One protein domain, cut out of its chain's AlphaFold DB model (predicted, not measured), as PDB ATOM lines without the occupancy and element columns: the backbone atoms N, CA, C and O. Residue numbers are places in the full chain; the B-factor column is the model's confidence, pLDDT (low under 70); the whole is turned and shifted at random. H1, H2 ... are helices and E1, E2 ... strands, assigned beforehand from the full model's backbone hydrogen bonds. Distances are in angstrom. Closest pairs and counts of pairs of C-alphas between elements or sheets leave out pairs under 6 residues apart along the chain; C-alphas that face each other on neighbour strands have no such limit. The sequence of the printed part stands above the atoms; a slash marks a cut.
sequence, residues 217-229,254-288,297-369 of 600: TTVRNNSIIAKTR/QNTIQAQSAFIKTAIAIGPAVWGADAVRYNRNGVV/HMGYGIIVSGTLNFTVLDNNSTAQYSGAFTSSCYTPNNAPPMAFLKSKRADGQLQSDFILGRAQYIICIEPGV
ATOM      1  N   THR A 217      -9.095  45.879  42.970       98.62
ATOM      2  CA  THR A 217      -8.611  46.770  41.906       98.62
ATOM      3  C   THR A 217      -8.233  45.997  40.648       98.62
ATOM      4  O   THR A 217      -7.597  44.950  40.712       98.62
ATOM      5  N   THR A 218      -8.577  46.529  39.477       98.94
ATOM      6  CA  THR A 218      -8.172  45.965  38.183       98.94
ATOM      7  C   THR A 218      -7.097  46.826  37.526       98.94
ATOM      8  O   THR A 218      -7.296  48.025  37.336       98.94
ATOM      9  N   VAL A 219      -5.985  46.209  37.124       99.00
ATOM     10  CA  VAL A 219      -4.901  46.821  36.345       99.00
ATOM     11  C   VAL A 219      -4.845  46.134  34.982       99.00
ATOM     12  O   VAL A 219      -4.402  44.984  34.897       99.00
ATOM     13  N   ARG A 220      -5.318  46.794  33.916       98.94
ATOM     14  CA  ARG A 220      -5.438  46.146  32.598       98.94
ATOM     15  C   ARG A 220      -5.075  46.988  31.387       98.94
ATOM     16  O   ARG A 220      -5.266  48.191  31.405       98.94
ATOM     17  N   ASN A 221      -4.656  46.351  30.295       98.94
ATOM     18  CA  ASN A 221      -4.404  47.012  29.004       98.94
ATOM     19  C   ASN A 221      -3.408  48.186  29.060       98.94
ATOM     20  O   ASN A 221      -3.450  49.070  28.209       98.94
ATOM     21  N   ASN A 222      -2.524  48.241  30.056       98.94
ATOM     22  CA  ASN A 222      -1.502  49.280  30.110       98.94
ATOM     23  C   ASN A 222      -0.299  48.878  29.244       98.94
ATOM     24  O   ASN A 222       0.039  47.694  29.150       98.94
ATOM     25  N   SER A 223       0.360  49.866  28.643       98.94
ATOM     26  CA  SER A 223       1.601  49.705  27.884       98.94
ATOM     27  C   SER A 223       2.758  50.302  28.678       98.94
ATOM     28  O   SER A 223       2.817  51.518  28.855       98.94
ATOM     29  N   ILE A 224       3.684  49.468  29.145       98.94
ATOM     30  CA  ILE A 224       4.857  49.888  29.922       98.94
ATOM     31  C   ILE A 224       6.109  49.719  29.068       98.94
ATOM     32  O   ILE A 224       6.375  48.623  28.576       98.94
ATOM     33  N   ILE A 225       6.882  50.792  28.901       98.81
ATOM     34  CA  ILE A 225       8.005  50.832  27.964       98.81
ATOM     35  C   ILE A 225       9.252  51.412  28.638       98.81
ATOM     36  O   ILE A 225       9.268  52.570  29.055       98.81
ATOM     37  N   ALA A 226      10.326  50.625  28.685       98.56
ATOM     38  CA  ALA A 226      11.658  51.099  29.056       98.56
ATOM     39  C   ALA A 226      12.487  51.353  27.788       98.56
ATOM     40  O   ALA A 226      12.871  50.421  27.071       98.56
ATOM     41  N   LYS A 227      12.756  52.629  27.492       97.31
ATOM     42  CA  LYS A 227      13.484  53.074  26.293       97.31
ATOM     43  C   LYS A 227      14.864  53.613  26.634       97.31
ATOM     44  O   LYS A 227      15.849  53.213  26.021       97.31
ATOM     45  N   THR A 228      14.942  54.527  27.592       97.62
ATOM     46  CA  THR A 228      16.175  55.254  27.924       97.62
ATOM     47  C   THR A 228      16.578  55.127  29.386       97.62
ATOM     48  O   THR A 228      17.726  55.418  29.722       97.62
ATOM     49  N   ARG A 229      15.672  54.679  30.266       97.38
ATOM     50  CA  ARG A 229      15.938  54.531  31.703       97.38
ATOM     51  C   ARG A 229      15.707  53.095  32.157       97.38
ATOM     52  O   ARG A 229      14.732  52.466  31.759       97.38
ATOM     53  N   GLN A 254      -3.706  41.511  30.783       98.88
ATOM     54  CA  GLN A 254      -3.674  42.110  29.438       98.88
ATOM     55  C   GLN A 254      -2.758  43.342  29.322       98.88
ATOM     56  O   GLN A 254      -2.931  44.164  28.427       98.88
ATOM     57  N   ASN A 255      -1.782  43.497  30.218       98.94
ATOM     58  CA  ASN A 255      -0.779  44.552  30.114       98.94
ATOM     59  C   ASN A 255       0.350  44.101  29.179       98.94
ATOM     60  O   ASN A 255       0.680  42.913  29.124       98.94
ATOM     61  N   THR A 256       0.947  45.051  28.463       98.94
ATOM     62  CA  THR A 256       2.111  44.825  27.594       98.94
ATOM     63  C   THR A 256       3.328  45.507  28.208       98.94
ATOM     64  O   THR A 256       3.291  46.704  28.489       98.94
ATOM     65  N   ILE A 257       4.397  44.745  28.445       98.94
ATOM     66  CA  ILE A 257       5.634  45.213  29.079       98.94
ATOM     67  C   ILE A 257       6.789  45.026  28.097       98.94
ATOM     68  O   ILE A 257       7.084  43.900  27.696       98.94
ATOM     69  N   GLN A 258       7.451  46.127  27.743       98.69
ATOM     70  CA  GLN A 258       8.465  46.181  26.694       98.69
ATOM     71  C   GLN A 258       9.795  46.721  27.232       98.69
ATOM     72  O   GLN A 258       9.941  47.922  27.481       98.69
ATOM     73  N   ALA A 259      10.803  45.854  27.345       98.25
ATOM     74  CA  ALA A 259      12.195  46.271  27.534       98.25
ATOM     75  C   ALA A 259      12.819  46.624  26.174       98.25
ATOM     76  O   ALA A 259      13.633  45.874  25.632       98.25
ATOM     77  N   GLN A 260      12.352  47.729  25.581       95.94
ATOM     78  CA  GLN A 260      12.609  48.073  24.181       95.94
ATOM     79  C   GLN A 260      14.089  48.356  23.905       95.94
ATOM     80  O   GLN A 260      14.654  47.816  22.961       95.94
ATOM     81  N   SER A 261      14.703  49.222  24.709       96.50
ATOM     82  CA  SER A 261      16.128  49.578  24.589       96.50
ATOM     83  C   SER A 261      16.785  49.917  25.926       96.50
ATOM     84  O   SER A 261      17.995  50.127  25.984       96.50
ATOM     85  N   ALA A 262      16.005  49.951  27.009       97.88
ATOM     86  CA  ALA A 262      16.513  50.042  28.366       97.88
ATOM     87  C   ALA A 262      16.067  48.837  29.194       97.88
ATOM     88  O   ALA A 262      15.101  48.144  28.872       97.88
ATOM     89  N   PHE A 263      16.822  48.586  30.258       98.31
ATOM     90  CA  PHE A 263      16.688  47.387  31.065       98.31
ATOM     91  C   PHE A 263      15.460  47.440  31.976       98.31
ATOM     92  O   PHE A 263      15.221  48.453  32.630       98.31
ATOM     93  N   ILE A 264      14.719  46.337  32.071       98.69
ATOM     94  CA  ILE A 264      13.691  46.139  33.102       98.69
ATOM     95  C   ILE A 264      14.169  45.010  34.010       98.69
ATOM     96  O   ILE A 264      14.330  43.886  33.538       98.69
ATOM     97  N   LYS A 265      14.391  45.269  35.306       98.00
ATOM     98  CA  LYS A 265      14.917  44.226  36.206       98.00
ATOM     99  C   LYS A 265      13.897  43.109  36.435       98.00
ATOM    100  O   LYS A 265      14.270  41.940  36.446       98.00
ATOM    101  N   THR A 266      12.616  43.445  36.581       98.25
ATOM    102  CA  THR A 266      11.522  42.466  36.651       98.25
ATOM    103  C   THR A 266      10.261  42.994  35.966       98.25
ATOM    104  O   THR A 266       9.843  44.122  36.213       98.25
ATOM    105  N   ALA A 267       9.624  42.198  35.106       98.81
ATOM    106  CA  ALA A 267       8.387  42.614  34.449       98.81
ATOM    107  C   ALA A 267       7.237  42.673  35.467       98.81
ATOM    108  O   ALA A 267       6.652  43.731  35.674       98.81
ATOM    109  N   ILE A 268       6.945  41.570  36.164       98.88
ATOM    110  CA  ILE A 268       5.928  41.547  37.224       98.88
ATOM    111  C   ILE A 268       6.514  40.919  38.487       98.88
ATOM    112  O   ILE A 268       6.858  39.736  38.513       98.88
ATOM    113  N   ALA A 269       6.626  41.721  39.542       98.69
ATOM    114  CA  ALA A 269       7.128  41.297  40.842       98.69
ATOM    115  C   ALA A 269       5.964  40.974  41.782       98.69
ATOM    116  O   ALA A 269       5.159  41.851  42.087       98.69
ATOM    117  N   ILE A 270       5.882  39.732  42.266       98.69
ATOM    118  CA  ILE A 270       4.784  39.274  43.121       98.69
ATOM    119  C   ILE A 270       5.335  38.752  44.452       98.69
ATOM    120  O   ILE A 270       5.993  37.710  44.518       98.69
ATOM    121  N   GLY A 271       5.002  39.471  45.523       98.12
ATOM    122  CA  GLY A 271       5.335  39.139  46.904       98.12
ATOM    123  C   GLY A 271       6.583  39.853  47.459       98.12
ATOM    124  O   GLY A 271       7.497  40.203  46.702       98.12
ATOM    125  N   PRO A 272       6.662  40.068  48.790       96.50
ATOM    126  CA  PRO A 272       7.665  40.953  49.401       96.50
ATOM    127  C   PRO A 272       9.116  40.495  49.223       96.50
ATOM    128  O   PRO A 272      10.044  41.307  49.198       96.50
ATOM    129  N   ALA A 273       9.336  39.186  49.081       95.06
ATOM    130  CA  ALA A 273      10.679  38.628  48.964       95.06
ATOM    131  C   ALA A 273      11.344  38.966  47.626       95.06
ATOM    132  O   ALA A 273      12.565  38.913  47.529       95.06
ATOM    133  N   VAL A 274      10.568  39.311  46.595       95.62
ATOM    134  CA  VAL A 274      11.113  39.723  45.294       95.62
ATOM    135  C   VAL A 274      11.873  41.046  45.435       95.62
ATOM    136  O   VAL A 274      13.001  41.169  44.958       95.62
ATOM    137  N   TRP A 275      11.275  42.002  46.150       93.19
ATOM    138  CA  TRP A 275      11.758  43.380  46.259       93.19
ATOM    139  C   TRP A 275      12.765  43.605  47.384       93.19
ATOM    140  O   TRP A 275      13.588  44.508  47.306       93.19
ATOM    141  N   GLY A 276      12.705  42.801  48.448       88.06
ATOM    142  CA  GLY A 276      13.466  43.025  49.676       88.06
ATOM    143  C   GLY A 276      14.113  41.766  50.246       88.06
ATOM    144  O   GLY A 276      13.953  40.653  49.751       88.06
ATOM    145  N   ALA A 277      14.811  41.938  51.370       83.75
ATOM    146  CA  ALA A 277      15.291  40.822  52.187       83.75
ATOM    147  C   ALA A 277      14.164  40.139  52.994       83.75
ATOM    148  O   ALA A 277      14.443  39.217  53.760       83.75
ATOM    149  N   ASP A 278      12.906  40.569  52.836       85.81
ATOM    150  CA  ASP A 278      11.768  40.087  53.615       85.81
ATOM    151  C   ASP A 278      11.522  38.586  53.415       85.81
ATOM    152  O   ASP A 278      11.024  38.108  52.389       85.81
ATOM    153  N   ALA A 279      11.889  37.831  54.444       82.44
ATOM    154  CA  ALA A 279      11.776  36.385  54.477       82.44
ATOM    155  C   ALA A 279      10.538  35.891  55.247       82.44
ATOM    156  O   ALA A 279      10.363  34.680  55.375       82.44
ATOM    157  N   VAL A 280       9.697  36.792  55.774       90.69
ATOM    158  CA  VAL A 280       8.694  36.448  56.796       90.69
ATOM    159  C   VAL A 280       7.272  36.759  56.344       90.69
ATOM    160  O   VAL A 280       6.384  35.933  56.549       90.69
ATOM    161  N   ARG A 281       7.037  37.910  55.707       95.56
ATOM    162  CA  ARG A 281       5.686  38.329  55.301       95.56
ATOM    163  C   ARG A 281       5.264  37.696  53.973       95.56
ATOM    164  O   ARG A 281       6.111  37.313  53.160       95.56
ATOM    165  N   TYR A 282       3.948  37.575  53.787       97.62
ATOM    166  CA  TYR A 282       3.317  36.999  52.600       97.62
ATOM    167  C   TYR A 282       2.189  37.900  52.093       97.62
ATOM    168  O   TYR A 282       1.322  38.293  52.875       97.62
ATOM    169  N   ASN A 283       2.168  38.148  50.784       98.38
ATOM    170  CA  ASN A 283       1.012  38.737  50.104       98.38
ATOM    171  C   ASN A 283       0.033  37.622  49.713       98.38
ATOM    172  O   ASN A 283       0.463  36.501  49.444       98.38
ATOM    173  N   ARG A 284      -1.276  37.884  49.650       98.50
ATOM    174  CA  ARG A 284      -2.290  36.850  49.392       98.50
ATOM    175  C   ARG A 284      -3.371  37.225  48.382       98.50
ATOM    176  O   ARG A 284      -3.754  38.384  48.302       98.50
ATOM    177  N   ASN A 285      -3.925  36.215  47.706       98.56
ATOM    178  CA  ASN A 285      -5.192  36.262  46.951       98.56
ATOM    179  C   ASN A 285      -5.236  37.125  45.669       98.56
ATOM    180  O   ASN A 285      -6.329  37.373  45.156       98.56
ATOM    181  N   GLY A 286      -4.096  37.585  45.146       98.75
ATOM    182  CA  GLY A 286      -4.051  38.324  43.881       98.75
ATOM    183  C   GLY A 286      -4.123  37.412  42.650       98.75
ATOM    184  O   GLY A 286      -3.744  36.238  42.702       98.75
ATOM    185  N   VAL A 287      -4.579  37.970  41.527       98.94
ATOM    186  CA  VAL A 287      -4.677  37.276  40.234       98.94
ATOM    187  C   VAL A 287      -3.879  38.032  39.169       98.94
ATOM    188  O   VAL A 287      -4.032  39.242  39.010       98.94
ATOM    189  N   VAL A 288      -3.033  37.327  38.420       98.94
ATOM    190  CA  VAL A 288      -2.193  37.886  37.350       98.94
ATOM    191  C   VAL A 288      -2.291  37.004  36.111       98.94
ATOM    192  O   VAL A 288      -1.831  35.863  36.133       98.94
ATOM    193  N   HIS A 297      16.103  43.398  26.599       97.31
ATOM    194  CA  HIS A 297      16.761  43.907  27.803       97.31
ATOM    195  C   HIS A 297      15.969  43.575  29.077       97.31
ATOM    196  O   HIS A 297      15.742  44.440  29.924       97.31
ATOM    197  N   MET A 298      15.510  42.330  29.214       98.44
ATOM    198  CA  MET A 298      14.723  41.898  30.369       98.44
ATOM    199  C   MET A 298      15.591  41.159  31.391       98.44
ATOM    200  O   MET A 298      16.364  40.272  31.041       98.44
ATOM    201  N   GLY A 299      15.435  41.495  32.668       98.25
ATOM    202  CA  GLY A 299      16.003  40.766  33.796       98.25
ATOM    203  C   GLY A 299      15.212  39.502  34.090       98.25
ATOM    204  O   GLY A 299      15.605  38.393  33.752       98.25
ATOM    205  N   TYR A 300      14.044  39.664  34.689       98.56
ATOM    206  CA  TYR A 300      13.108  38.576  34.938       98.56
ATOM    207  C   TYR A 300      11.733  38.914  34.374       98.56
ATOM    208  O   TYR A 300      11.359  40.080  34.290       98.56
ATOM    209  N   GLY A 301      10.969  37.893  33.989       98.75
ATOM    210  CA  GLY A 301       9.584  38.073  33.565       98.75
ATOM    211  C   GLY A 301       8.680  38.227  34.782       98.75
ATOM    212  O   GLY A 301       8.635  39.289  35.400       98.75
ATOM    213  N   ILE A 302       7.969  37.162  35.140       98.88
ATOM    214  CA  ILE A 302       7.140  37.121  36.346       98.88
ATOM    215  C   ILE A 302       7.853  36.325  37.430       98.88
ATOM    216  O   ILE A 302       8.242  35.171  37.222       98.88
ATOM    217  N   ILE A 303       7.975  36.934  38.607       98.44
ATOM    218  CA  ILE A 303       8.539  36.286  39.787       98.44
ATOM    219  C   ILE A 303       7.496  36.216  40.886       98.44
ATOM    220  O   ILE A 303       6.893  37.228  41.240       98.44
ATOM    221  N   VAL A 304       7.351  35.031  41.475       98.56
ATOM    222  CA  VAL A 304       6.469  34.787  42.618       98.56
ATOM    223  C   VAL A 304       7.309  34.341  43.811       98.56
ATOM    224  O   VAL A 304       7.954  33.288  43.773       98.56
ATOM    225  N   SER A 305       7.348  35.148  44.873       97.50
ATOM    226  CA  SER A 305       8.104  34.826  46.087       97.50
ATOM    227  C   SER A 305       7.559  35.548  47.319       97.50
ATOM    228  O   SER A 305       7.577  36.775  47.397       97.50
ATOM    229  N   GLY A 306       7.124  34.782  48.325       97.44
ATOM    230  CA  GLY A 306       6.472  35.331  49.517       97.44
ATOM    231  C   GLY A 306       4.987  35.588  49.272       97.44
ATOM    232  O   GLY A 306       4.498  36.688  49.523       97.44
ATOM    233  N   THR A 307       4.273  34.583  48.761       98.06
ATOM    234  CA  THR A 307       2.840  34.674  48.452       98.06
ATOM    235  C   THR A 307       2.043  33.504  49.025       98.06
ATOM    236  O   THR A 307       2.594  32.423  49.217       98.06
ATOM    237  N   LEU A 308       0.748  33.718  49.263       98.31
ATOM    238  CA  LEU A 308      -0.248  32.701  49.616       98.31
ATOM    239  C   LEU A 308      -1.448  32.789  48.668       98.31
ATOM    240  O   LEU A 308      -1.978  33.876  48.447       98.31
ATOM    241  N   ASN A 309      -1.911  31.661  48.135       98.25
ATOM    242  CA  ASN A 309      -3.116  31.584  47.304       98.25
ATOM    243  C   ASN A 309      -3.160  32.603  46.137       98.25
ATOM    244  O   ASN A 309      -4.189  33.228  45.879       98.25
ATOM    245  N   PHE A 310      -2.040  32.823  45.444       98.56
ATOM    246  CA  PHE A 310      -2.011  33.648  44.228       98.56
ATOM    247  C   PHE A 310      -2.402  32.834  42.991       98.56
ATOM    248  O   PHE A 310      -2.088  31.653  42.901       98.56
ATOM    249  N   THR A 311      -3.042  33.458  42.006       98.88
ATOM    250  CA  THR A 311      -3.309  32.818  40.704       98.88
ATOM    251  C   THR A 311      -2.524  33.533  39.613       98.88
ATOM    252  O   THR A 311      -2.769  34.708  39.364       98.88
ATOM    253  N   VAL A 312      -1.577  32.848  38.970       98.88
ATOM    254  CA  VAL A 312      -0.723  33.406  37.910       98.88
ATOM    255  C   VAL A 312      -0.750  32.494  36.687       98.88
ATOM    256  O   VAL A 312      -0.022  31.502  36.633       98.88
ATOM    257  N   LEU A 313      -1.613  32.806  35.722       98.81
ATOM    258  CA  LEU A 313      -1.941  31.925  34.595       98.81
ATOM    259  C   LEU A 313      -1.874  32.663  33.257       98.81
ATOM    260  O   LEU A 313      -2.040  33.873  33.207       98.81
ATOM    261  N   ASP A 314      -1.666  31.937  32.163       98.62
ATOM    262  CA  ASP A 314      -1.819  32.444  30.792       98.62
ATOM    263  C   ASP A 314      -0.996  33.699  30.444       98.62
ATOM    264  O   ASP A 314      -1.361  34.449  29.541       98.62
ATOM    265  N   ASN A 315       0.103  33.971  31.151       98.81
ATOM    266  CA  ASN A 315       1.017  35.050  30.791       98.81
ATOM    267  C   ASN A 315       1.990  34.547  29.727       98.81
ATOM    268  O   ASN A 315       2.470  33.416  29.803       98.81
ATOM    269  N   ASN A 316       2.309  35.394  28.755       98.56
ATOM    270  CA  ASN A 316       3.189  35.043  27.651       98.56
ATOM    271  C   ASN A 316       4.447  35.908  27.666       98.56
ATOM    272  O   ASN A 316       4.384  37.113  27.926       98.56
ATOM    273  N   SER A 317       5.584  35.300  27.339       98.56
ATOM    274  CA  SER A 317       6.829  36.026  27.155       98.56
ATOM    275  C   SER A 317       7.565  35.597  25.897       98.56
ATOM    276  O   SER A 317       7.763  34.411  25.647       98.56
ATOM    277  N   THR A 318       8.022  36.595  25.147       98.25
ATOM    278  CA  THR A 318       8.978  36.449  24.041       98.25
ATOM    279  C   THR A 318      10.286  37.204  24.309       98.25
ATOM    280  O   THR A 318      11.136  37.305  23.428       98.25
ATOM    281  N   ALA A 319      10.454  37.740  25.525       98.38
ATOM    282  CA  ALA A 319      11.618  38.530  25.904       98.38
ATOM    283  C   ALA A 319      12.904  37.690  26.006       98.38
ATOM    284  O   ALA A 319      12.865  36.491  26.292       98.38
ATOM    285  N   GLN A 320      14.051  38.348  25.835       96.94
ATOM    286  CA  GLN A 320      15.362  37.767  26.133       96.94
ATOM    287  C   GLN A 320      15.803  38.151  27.545       96.94
ATOM    288  O   GLN A 320      15.699  39.314  27.940       96.94
ATOM    289  N   TYR A 321      16.301  37.164  28.290       97.00
ATOM    290  CA  TYR A 321      16.596  37.299  29.713       97.00
ATOM    291  C   TYR A 321      18.095  37.339  29.991       97.00
ATOM    292  O   TYR A 321      18.824  36.406  29.659       97.00
ATOM    293  N   SER A 322      18.552  38.414  30.626       95.44
ATOM    294  CA  SER A 322      19.936  38.587  31.074       95.44
ATOM    295  C   SER A 322      19.996  39.497  32.297       95.44
ATOM    296  O   SER A 322      19.053  40.211  32.612       95.44
ATOM    297  N   GLY A 323      21.094  39.459  33.037       95.38
ATOM    298  CA  GLY A 323      21.249  40.263  34.241       95.38
ATOM    299  C   GLY A 323      22.505  39.878  35.002       95.38
ATOM    300  O   GLY A 323      22.806  38.691  35.187       95.38
ATOM    301  N   ALA A 324      23.247  40.889  35.440       94.88
ATOM    302  CA  ALA A 324      24.465  40.735  36.209       94.88
ATOM    303  C   ALA A 324      24.157  40.751  37.708       94.88
ATOM    304  O   ALA A 324      23.619  41.729  38.230       94.88
ATOM    305  N   PHE A 325      24.554  39.696  38.421       92.12
ATOM    306  CA  PHE A 325      24.590  39.728  39.879       92.12
ATOM    307  C   PHE A 325      25.811  40.542  40.317       92.12
ATOM    308  O   PHE A 325      26.952  40.161  40.049       92.12
ATOM    309  N   THR A 326      25.571  41.680  40.961       86.19
ATOM    310  CA  THR A 326      26.620  42.582  41.460       86.19
ATOM    311  C   THR A 326      26.809  42.417  42.968       86.19
ATOM    312  O   THR A 326      26.106  41.640  43.615       86.19
ATOM    313  N   SER A 327      27.724  43.180  43.569       84.31
ATOM    314  CA  SER A 327      27.875  43.237  45.031       84.31
ATOM    315  C   SER A 327      26.611  43.705  45.764       84.31
ATOM    316  O   SER A 327      26.479  43.452  46.959       84.31
ATOM    317  N   SER A 328      25.672  44.354  45.068       85.88
ATOM    318  CA  SER A 328      24.357  44.724  45.608       85.88
ATOM    319  C   SER A 328      23.473  43.501  45.876       85.88
ATOM    320  O   SER A 328      22.558  43.563  46.694       85.88
ATOM    321  N   CYS A 329      23.752  42.368  45.224       86.50
ATOM    322  CA  CYS A 329      23.060  41.102  45.431       86.50
ATOM    323  C   CYS A 329      23.656  40.337  46.616       86.50
ATOM    324  O   CYS A 329      24.387  39.362  46.454       86.50
ATOM    325  N   TYR A 330      23.335  40.766  47.835       76.81
ATOM    326  CA  TYR A 330      23.809  40.110  49.060       76.81
ATOM    327  C   TYR A 330      23.130  38.759  49.347       76.81
ATOM    328  O   TYR A 330      23.557  38.034  50.246       76.81
ATOM    329  N   THR A 331      22.075  38.399  48.610       71.00
ATOM    330  CA  THR A 331      21.423  37.088  48.693       71.00
ATOM    331  C   THR A 331      22.158  36.074  47.807       71.00
ATOM    332  O   THR A 331      22.092  36.153  46.579       71.00
ATOM    333  N   PRO A 332      22.865  35.086  48.388       69.31
ATOM    334  CA  PRO A 332      23.615  34.129  47.590       69.31
ATOM    335  C   PRO A 332      22.673  33.187  46.830       69.31
ATOM    336  O   PRO A 332      21.645  32.758  47.361       69.31
ATOM    337  N   ASN A 333      23.094  32.789  45.628       80.56
ATOM    338  CA  ASN A 333      22.484  31.717  44.833       80.56
ATOM    339  C   ASN A 333      21.036  31.977  44.384       80.56
ATOM    340  O   ASN A 333      20.240  31.041  44.349       80.56
ATOM    341  N   ASN A 334      20.669  33.222  44.060       91.31
ATOM    342  CA  ASN A 334      19.442  33.461  43.293       91.31
ATOM    343  C   ASN A 334      19.506  32.728  41.944       91.31
ATOM    344  O   ASN A 334      20.574  32.627  41.336       91.31
ATOM    345  N   ALA A 335      18.354  32.231  41.490       94.56
ATOM    346  CA  ALA A 335      18.237  31.607  40.181       94.56
ATOM    347  C   ALA A 335      18.505  32.645  39.074       94.56
ATOM    348  O   ALA A 335      18.177  33.822  39.262       94.56
ATOM    349  N   PRO A 336      19.074  32.254  37.924       95.50
ATOM    350  CA  PRO A 336      19.386  33.193  36.852       95.50
ATOM    351  C   PRO A 336      18.131  33.862  36.256       95.50
ATOM    352  O   PRO A 336      17.044  33.290  36.346       95.50
ATOM    353  N   PRO A 337      18.281  35.054  35.647       96.75
ATOM    354  CA  PRO A 337      17.294  35.701  34.771       96.75
ATOM    355  C   PRO A 337      16.489  34.722  33.903       96.75
ATOM    356  O   PRO A 337      17.072  33.940  33.153       96.75
ATOM    357  N   MET A 338      15.154  34.747  34.009       97.50
ATOM    358  CA  MET A 338      14.252  33.872  33.240       97.50
ATOM    359  C   MET A 338      12.812  34.406  33.182       97.50
ATOM    360  O   MET A 338      12.443  35.326  33.917       97.50
ATOM    361  N   ALA A 339      11.983  33.784  32.337       98.19
ATOM    362  CA  ALA A 339      10.602  34.201  32.103       98.19
ATOM    363  C   ALA A 339       9.672  34.026  33.304       98.19
ATOM    364  O   ALA A 339       8.977  34.968  33.677       98.19
ATOM    365  N   PHE A 340       9.661  32.843  33.914       98.50
ATOM    366  CA  PHE A 340       8.715  32.502  34.971       98.50
ATOM    367  C   PHE A 340       9.454  31.800  36.107       98.50
ATOM    368  O   PHE A 340       9.848  30.640  35.987       98.50
ATOM    369  N   LEU A 341       9.649  32.514  37.215       98.19
ATOM    370  CA  LEU A 341      10.395  32.035  38.376       98.19
ATOM    371  C   LEU A 341       9.497  32.013  39.613       98.19
ATOM    372  O   LEU A 341       8.889  33.017  39.978       98.19
ATOM    373  N   LYS A 342       9.441  30.874  40.301       97.56
ATOM    374  CA  LYS A 342       8.763  30.751  41.595       97.56
ATOM    375  C   LYS A 342       9.733  30.279  42.659       97.56
ATOM    376  O   LYS A 342      10.573  29.422  42.397       97.56
ATOM    377  N   SER A 343       9.594  30.789  43.876       95.31
ATOM    378  CA  SER A 343      10.337  30.264  45.022       95.31
ATOM    379  C   SER A 343       9.549  29.202  45.783       95.31
ATOM    380  O   SER A 343       8.353  29.019  45.578       95.31
ATOM    381  N   LYS A 344      10.200  28.520  46.734       93.44
ATOM    382  CA  LYS A 344       9.517  27.621  47.689       93.44
ATOM    383  C   LYS A 344       8.493  28.344  48.575       93.44
ATOM    384  O   LYS A 344       7.701  27.692  49.242       93.44
ATOM    385  N   ARG A 345       8.534  29.681  48.608       94.81
ATOM    386  CA  ARG A 345       7.590  30.548  49.325       94.81
ATOM    387  C   ARG A 345       6.485  31.086  48.410       94.81
ATOM    388  O   ARG A 345       5.836  32.063  48.771       94.81
ATOM    389  N   ALA A 346       6.335  30.527  47.214       97.31
ATOM    390  CA  ALA A 346       5.227  30.815  46.321       97.31
ATOM    391  C   ALA A 346       4.144  29.753  46.506       97.31
ATOM    392  O   ALA A 346       4.365  28.585  46.185       97.31
ATOM    393  N   ASP A 347       2.984  30.167  47.003       97.62
ATOM    394  CA  ASP A 347       1.795  29.324  47.107       97.62
ATOM    395  C   ASP A 347       0.654  29.869  46.231       97.62
ATOM    396  O   ASP A 347       0.483  31.088  46.089       97.62
ATOM    397  N   GLY A 348      -0.102  28.944  45.629       97.00
ATOM    398  CA  GLY A 348      -1.208  29.229  44.718       97.00
ATOM    399  C   GLY A 348      -1.183  28.447  43.394       97.00
ATOM    400  O   GLY A 348      -0.470  27.455  43.242       97.00
ATOM    401  N   GLN A 349      -1.993  28.891  42.432       98.50
ATOM    402  CA  GLN A 349      -2.122  28.297  41.099       98.50
ATOM    403  C   GLN A 349      -1.231  29.035  40.101       98.50
ATOM    404  O   GLN A 349      -1.466  30.201  39.809       98.50
ATOM    405  N   LEU A 350      -0.214  28.363  39.567       98.62
ATOM    406  CA  LEU A 350       0.772  28.959  38.661       98.62
ATOM    407  C   LEU A 350       0.821  28.170  37.345       98.62
ATOM    408  O   LEU A 350       0.725  26.941  37.378       98.62
ATOM    409  N   GLN A 351       0.999  28.852  36.207       98.31
ATOM    410  CA  GLN A 351       1.151  28.198  34.899       98.31
ATOM    411  C   GLN A 351       2.352  27.238  34.878       98.31
ATOM    412  O   GLN A 351       3.299  27.378  35.657       98.31
ATOM    413  N   SER A 352       2.314  26.251  33.979       97.38
ATOM    414  CA  SER A 352       3.287  25.145  33.918       97.38
ATOM    415  C   SER A 352       4.733  25.589  33.738       97.38
ATOM    416  O   SER A 352       5.643  24.886  34.168       97.38
ATOM    417  N   ASP A 353       4.936  26.755  33.132       96.81
ATOM    418  CA  ASP A 353       6.250  27.245  32.718       96.81
ATOM    419  C   ASP A 353       7.074  27.790  33.895       96.81
ATOM    420  O   ASP A 353       8.259  28.080  33.745       96.81
ATOM    421  N   PHE A 354       6.465  27.933  35.079       98.12
ATOM    422  CA  PHE A 354       7.160  28.391  36.275       98.12
ATOM    423  C   PHE A 354       8.209  27.389  36.756       98.12
ATOM    424  O   PHE A 354       7.887  26.319  37.286       98.12
ATOM    425  N   ILE A 355       9.466  27.815  36.708       96.31
ATOM    426  CA  ILE A 355      10.598  27.058  37.226       96.31
ATOM    427  C   ILE A 355      10.808  27.383  38.707       96.31
ATOM    428  O   ILE A 355      10.752  28.539  39.130       96.31
ATOM    429  N   LEU A 356      11.037  26.347  39.516       94.94
ATOM    430  CA  LEU A 356      11.366  26.508  40.929       94.94
ATOM    431  C   LEU A 356      12.806  27.011  41.075       94.94
ATOM    432  O   LEU A 356      13.731  26.408  40.535       94.94
ATOM    433  N   GLY A 357      13.012  28.062  41.861       92.81
ATOM    434  CA  GLY A 357      14.340  28.561  42.189       92.81
ATOM    435  C   GLY A 357      14.356  29.570  43.322       92.81
ATOM    436  O   GLY A 357      13.325  30.094  43.746       92.81
ATOM    437  N   ARG A 358      15.546  29.859  43.847       90.62
ATOM    438  CA  ARG A 358      15.685  30.938  44.825       90.62
ATOM    439  C   ARG A 358      15.406  32.281  44.145       90.62
ATOM    440  O   ARG A 358      16.045  32.619  43.156       90.62
ATOM    441  N   ALA A 359      14.482  33.043  44.717       92.50
ATOM    442  CA  ALA A 359      14.118  34.374  44.253       92.50
ATOM    443  C   ALA A 359      13.942  35.292  45.466       92.50
ATOM    444  O   ALA A 359      12.853  35.367  46.043       92.50
ATOM    445  N   GLN A 360      15.034  35.911  45.914       92.88
ATOM    446  CA  GLN A 360      15.016  36.843  47.039       92.88
ATOM    447  C   GLN A 360      15.872  38.073  46.751       92.88
ATOM    448  O   GLN A 360      17.056  37.932  46.442       92.88
ATOM    449  N   TYR A 361      15.304  39.263  46.918       93.88
ATOM    450  CA  TYR A 361      15.956  40.535  46.616       93.88
ATOM    451  C   TYR A 361      16.546  40.584  45.197       93.88
ATOM    452  O   TYR A 361      17.675  41.009  44.978       93.88
ATOM    453  N   ILE A 362      15.794  40.085  44.218       92.31
ATOM    454  CA  ILE A 362      16.270  39.934  42.833       92.31
ATOM    455  C   ILE A 362      16.413  41.272  42.106       92.31
ATOM    456  O   ILE A 362      17.120  41.345  41.109       92.31
ATOM    457  N   ILE A 363      15.807  42.346  42.628       92.38
ATOM    458  CA  ILE A 363      15.922  43.704  42.070       92.38
ATOM    459  C   ILE A 363      17.357  44.258  42.128       92.38
ATOM    460  O   ILE A 363      17.646  45.330  41.602       92.38
ATOM    461  N   CYS A 364      18.269  43.534  42.772       92.56
ATOM    462  CA  CYS A 364      19.683  43.861  42.872       92.56
ATOM    463  C   CYS A 364      20.465  43.680  41.556       92.56
ATOM    464  O   CYS A 364      21.603  44.145  41.474       92.56
ATOM    465  N   ILE A 365      19.906  42.981  40.557       95.19
ATOM    466  CA  ILE A 365      20.605  42.721  39.290       95.19
ATOM    467  C   ILE A 365      20.807  44.006  38.491       95.19
ATOM    468  O   ILE A 365      19.992  44.922  38.563       95.19
ATOM    469  N   GLU A 366      21.867  44.063  37.698       95.00
ATOM    470  CA  GLU A 366      22.151  45.183  36.795       95.00
ATOM    471  C   GLU A 366      22.175  44.726  35.329       95.00
ATOM    472  O   GLU A 366      22.303  43.523  35.073       95.00
ATOM    473  N   PRO A 367      22.053  45.651  34.354       95.19
ATOM    474  CA  PRO A 367      22.157  45.308  32.939       95.19
ATOM    475  C   PRO A 367      23.471  44.584  32.612       95.19
ATOM    476  O   PRO A 367      24.536  44.935  33.122       95.19
ATOM    477  N   GLY A 368      23.400  43.604  31.710       94.00
ATOM    478  CA  GLY A 368      24.548  42.819  31.251       94.00
ATOM    479  C   GLY A 368      24.524  41.375  31.748       94.00
ATOM    480  O   GLY A 368      23.490  40.851  32.147       94.00
ATOM    481  N   VAL A 369      25.679  40.713  31.704       93.25
ATOM    482  CA  VAL A 369      25.835  39.311  32.123       93.25
ATOM    483  C   VAL A 369      26.585  39.218  33.444       93.25
ATOM    484  O   VAL A 369      27.403  40.075  33.785       93.25
TER     485      VAL A 369
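Overview. This is residues 217 to 229, 254 to 288 and 297 to 369 of the 600 residues of the protein "Hypothetical protein" of Adineta ricciae (UniProt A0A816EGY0). With little regular structure, the chain winds in stacked turns, its strands forming three sheets of parallel strands: E2 E3, E4 E5 E7 and E6 E8. Of 121 printed residues only 44 are in named elements, mostly strand: E1 to E8 in order, with H1 between E4 and E5. The whole is compact, radius of gyration of the C-alphas 13.6 A, spanning 35 by 35 by 24 A.

Arrangement. Find E2, residues 223 to 226, parallel to E3, 256 to 259, with N 224 and O 256 within hydrogen-bond range at 2.9 A. E5, 298 to 304, has parallel neighbours E4, 264 to 270, N 299 to O 264 2.8 A, and E7, 340 to 342, N 341 to O 302 3.0 A. E6, 307 to 313, and E8, 346 to 350, are parallel, N 312 to O 349 2.8 A.

Along the chain. Find E1, 218 to 220, starting at C-alpha (-8.172, 45.965, 38.183); E8 ends at (0.772, 28.959, 38.661). H1, 272 to 275, is on E5's sheet.

Size, cuts and confidence. Cuts after 229 and 288 leave gaps of 23.3 A and 22.1 A; the E6 to E7 link is long; residue 332 is under pLDDT 70.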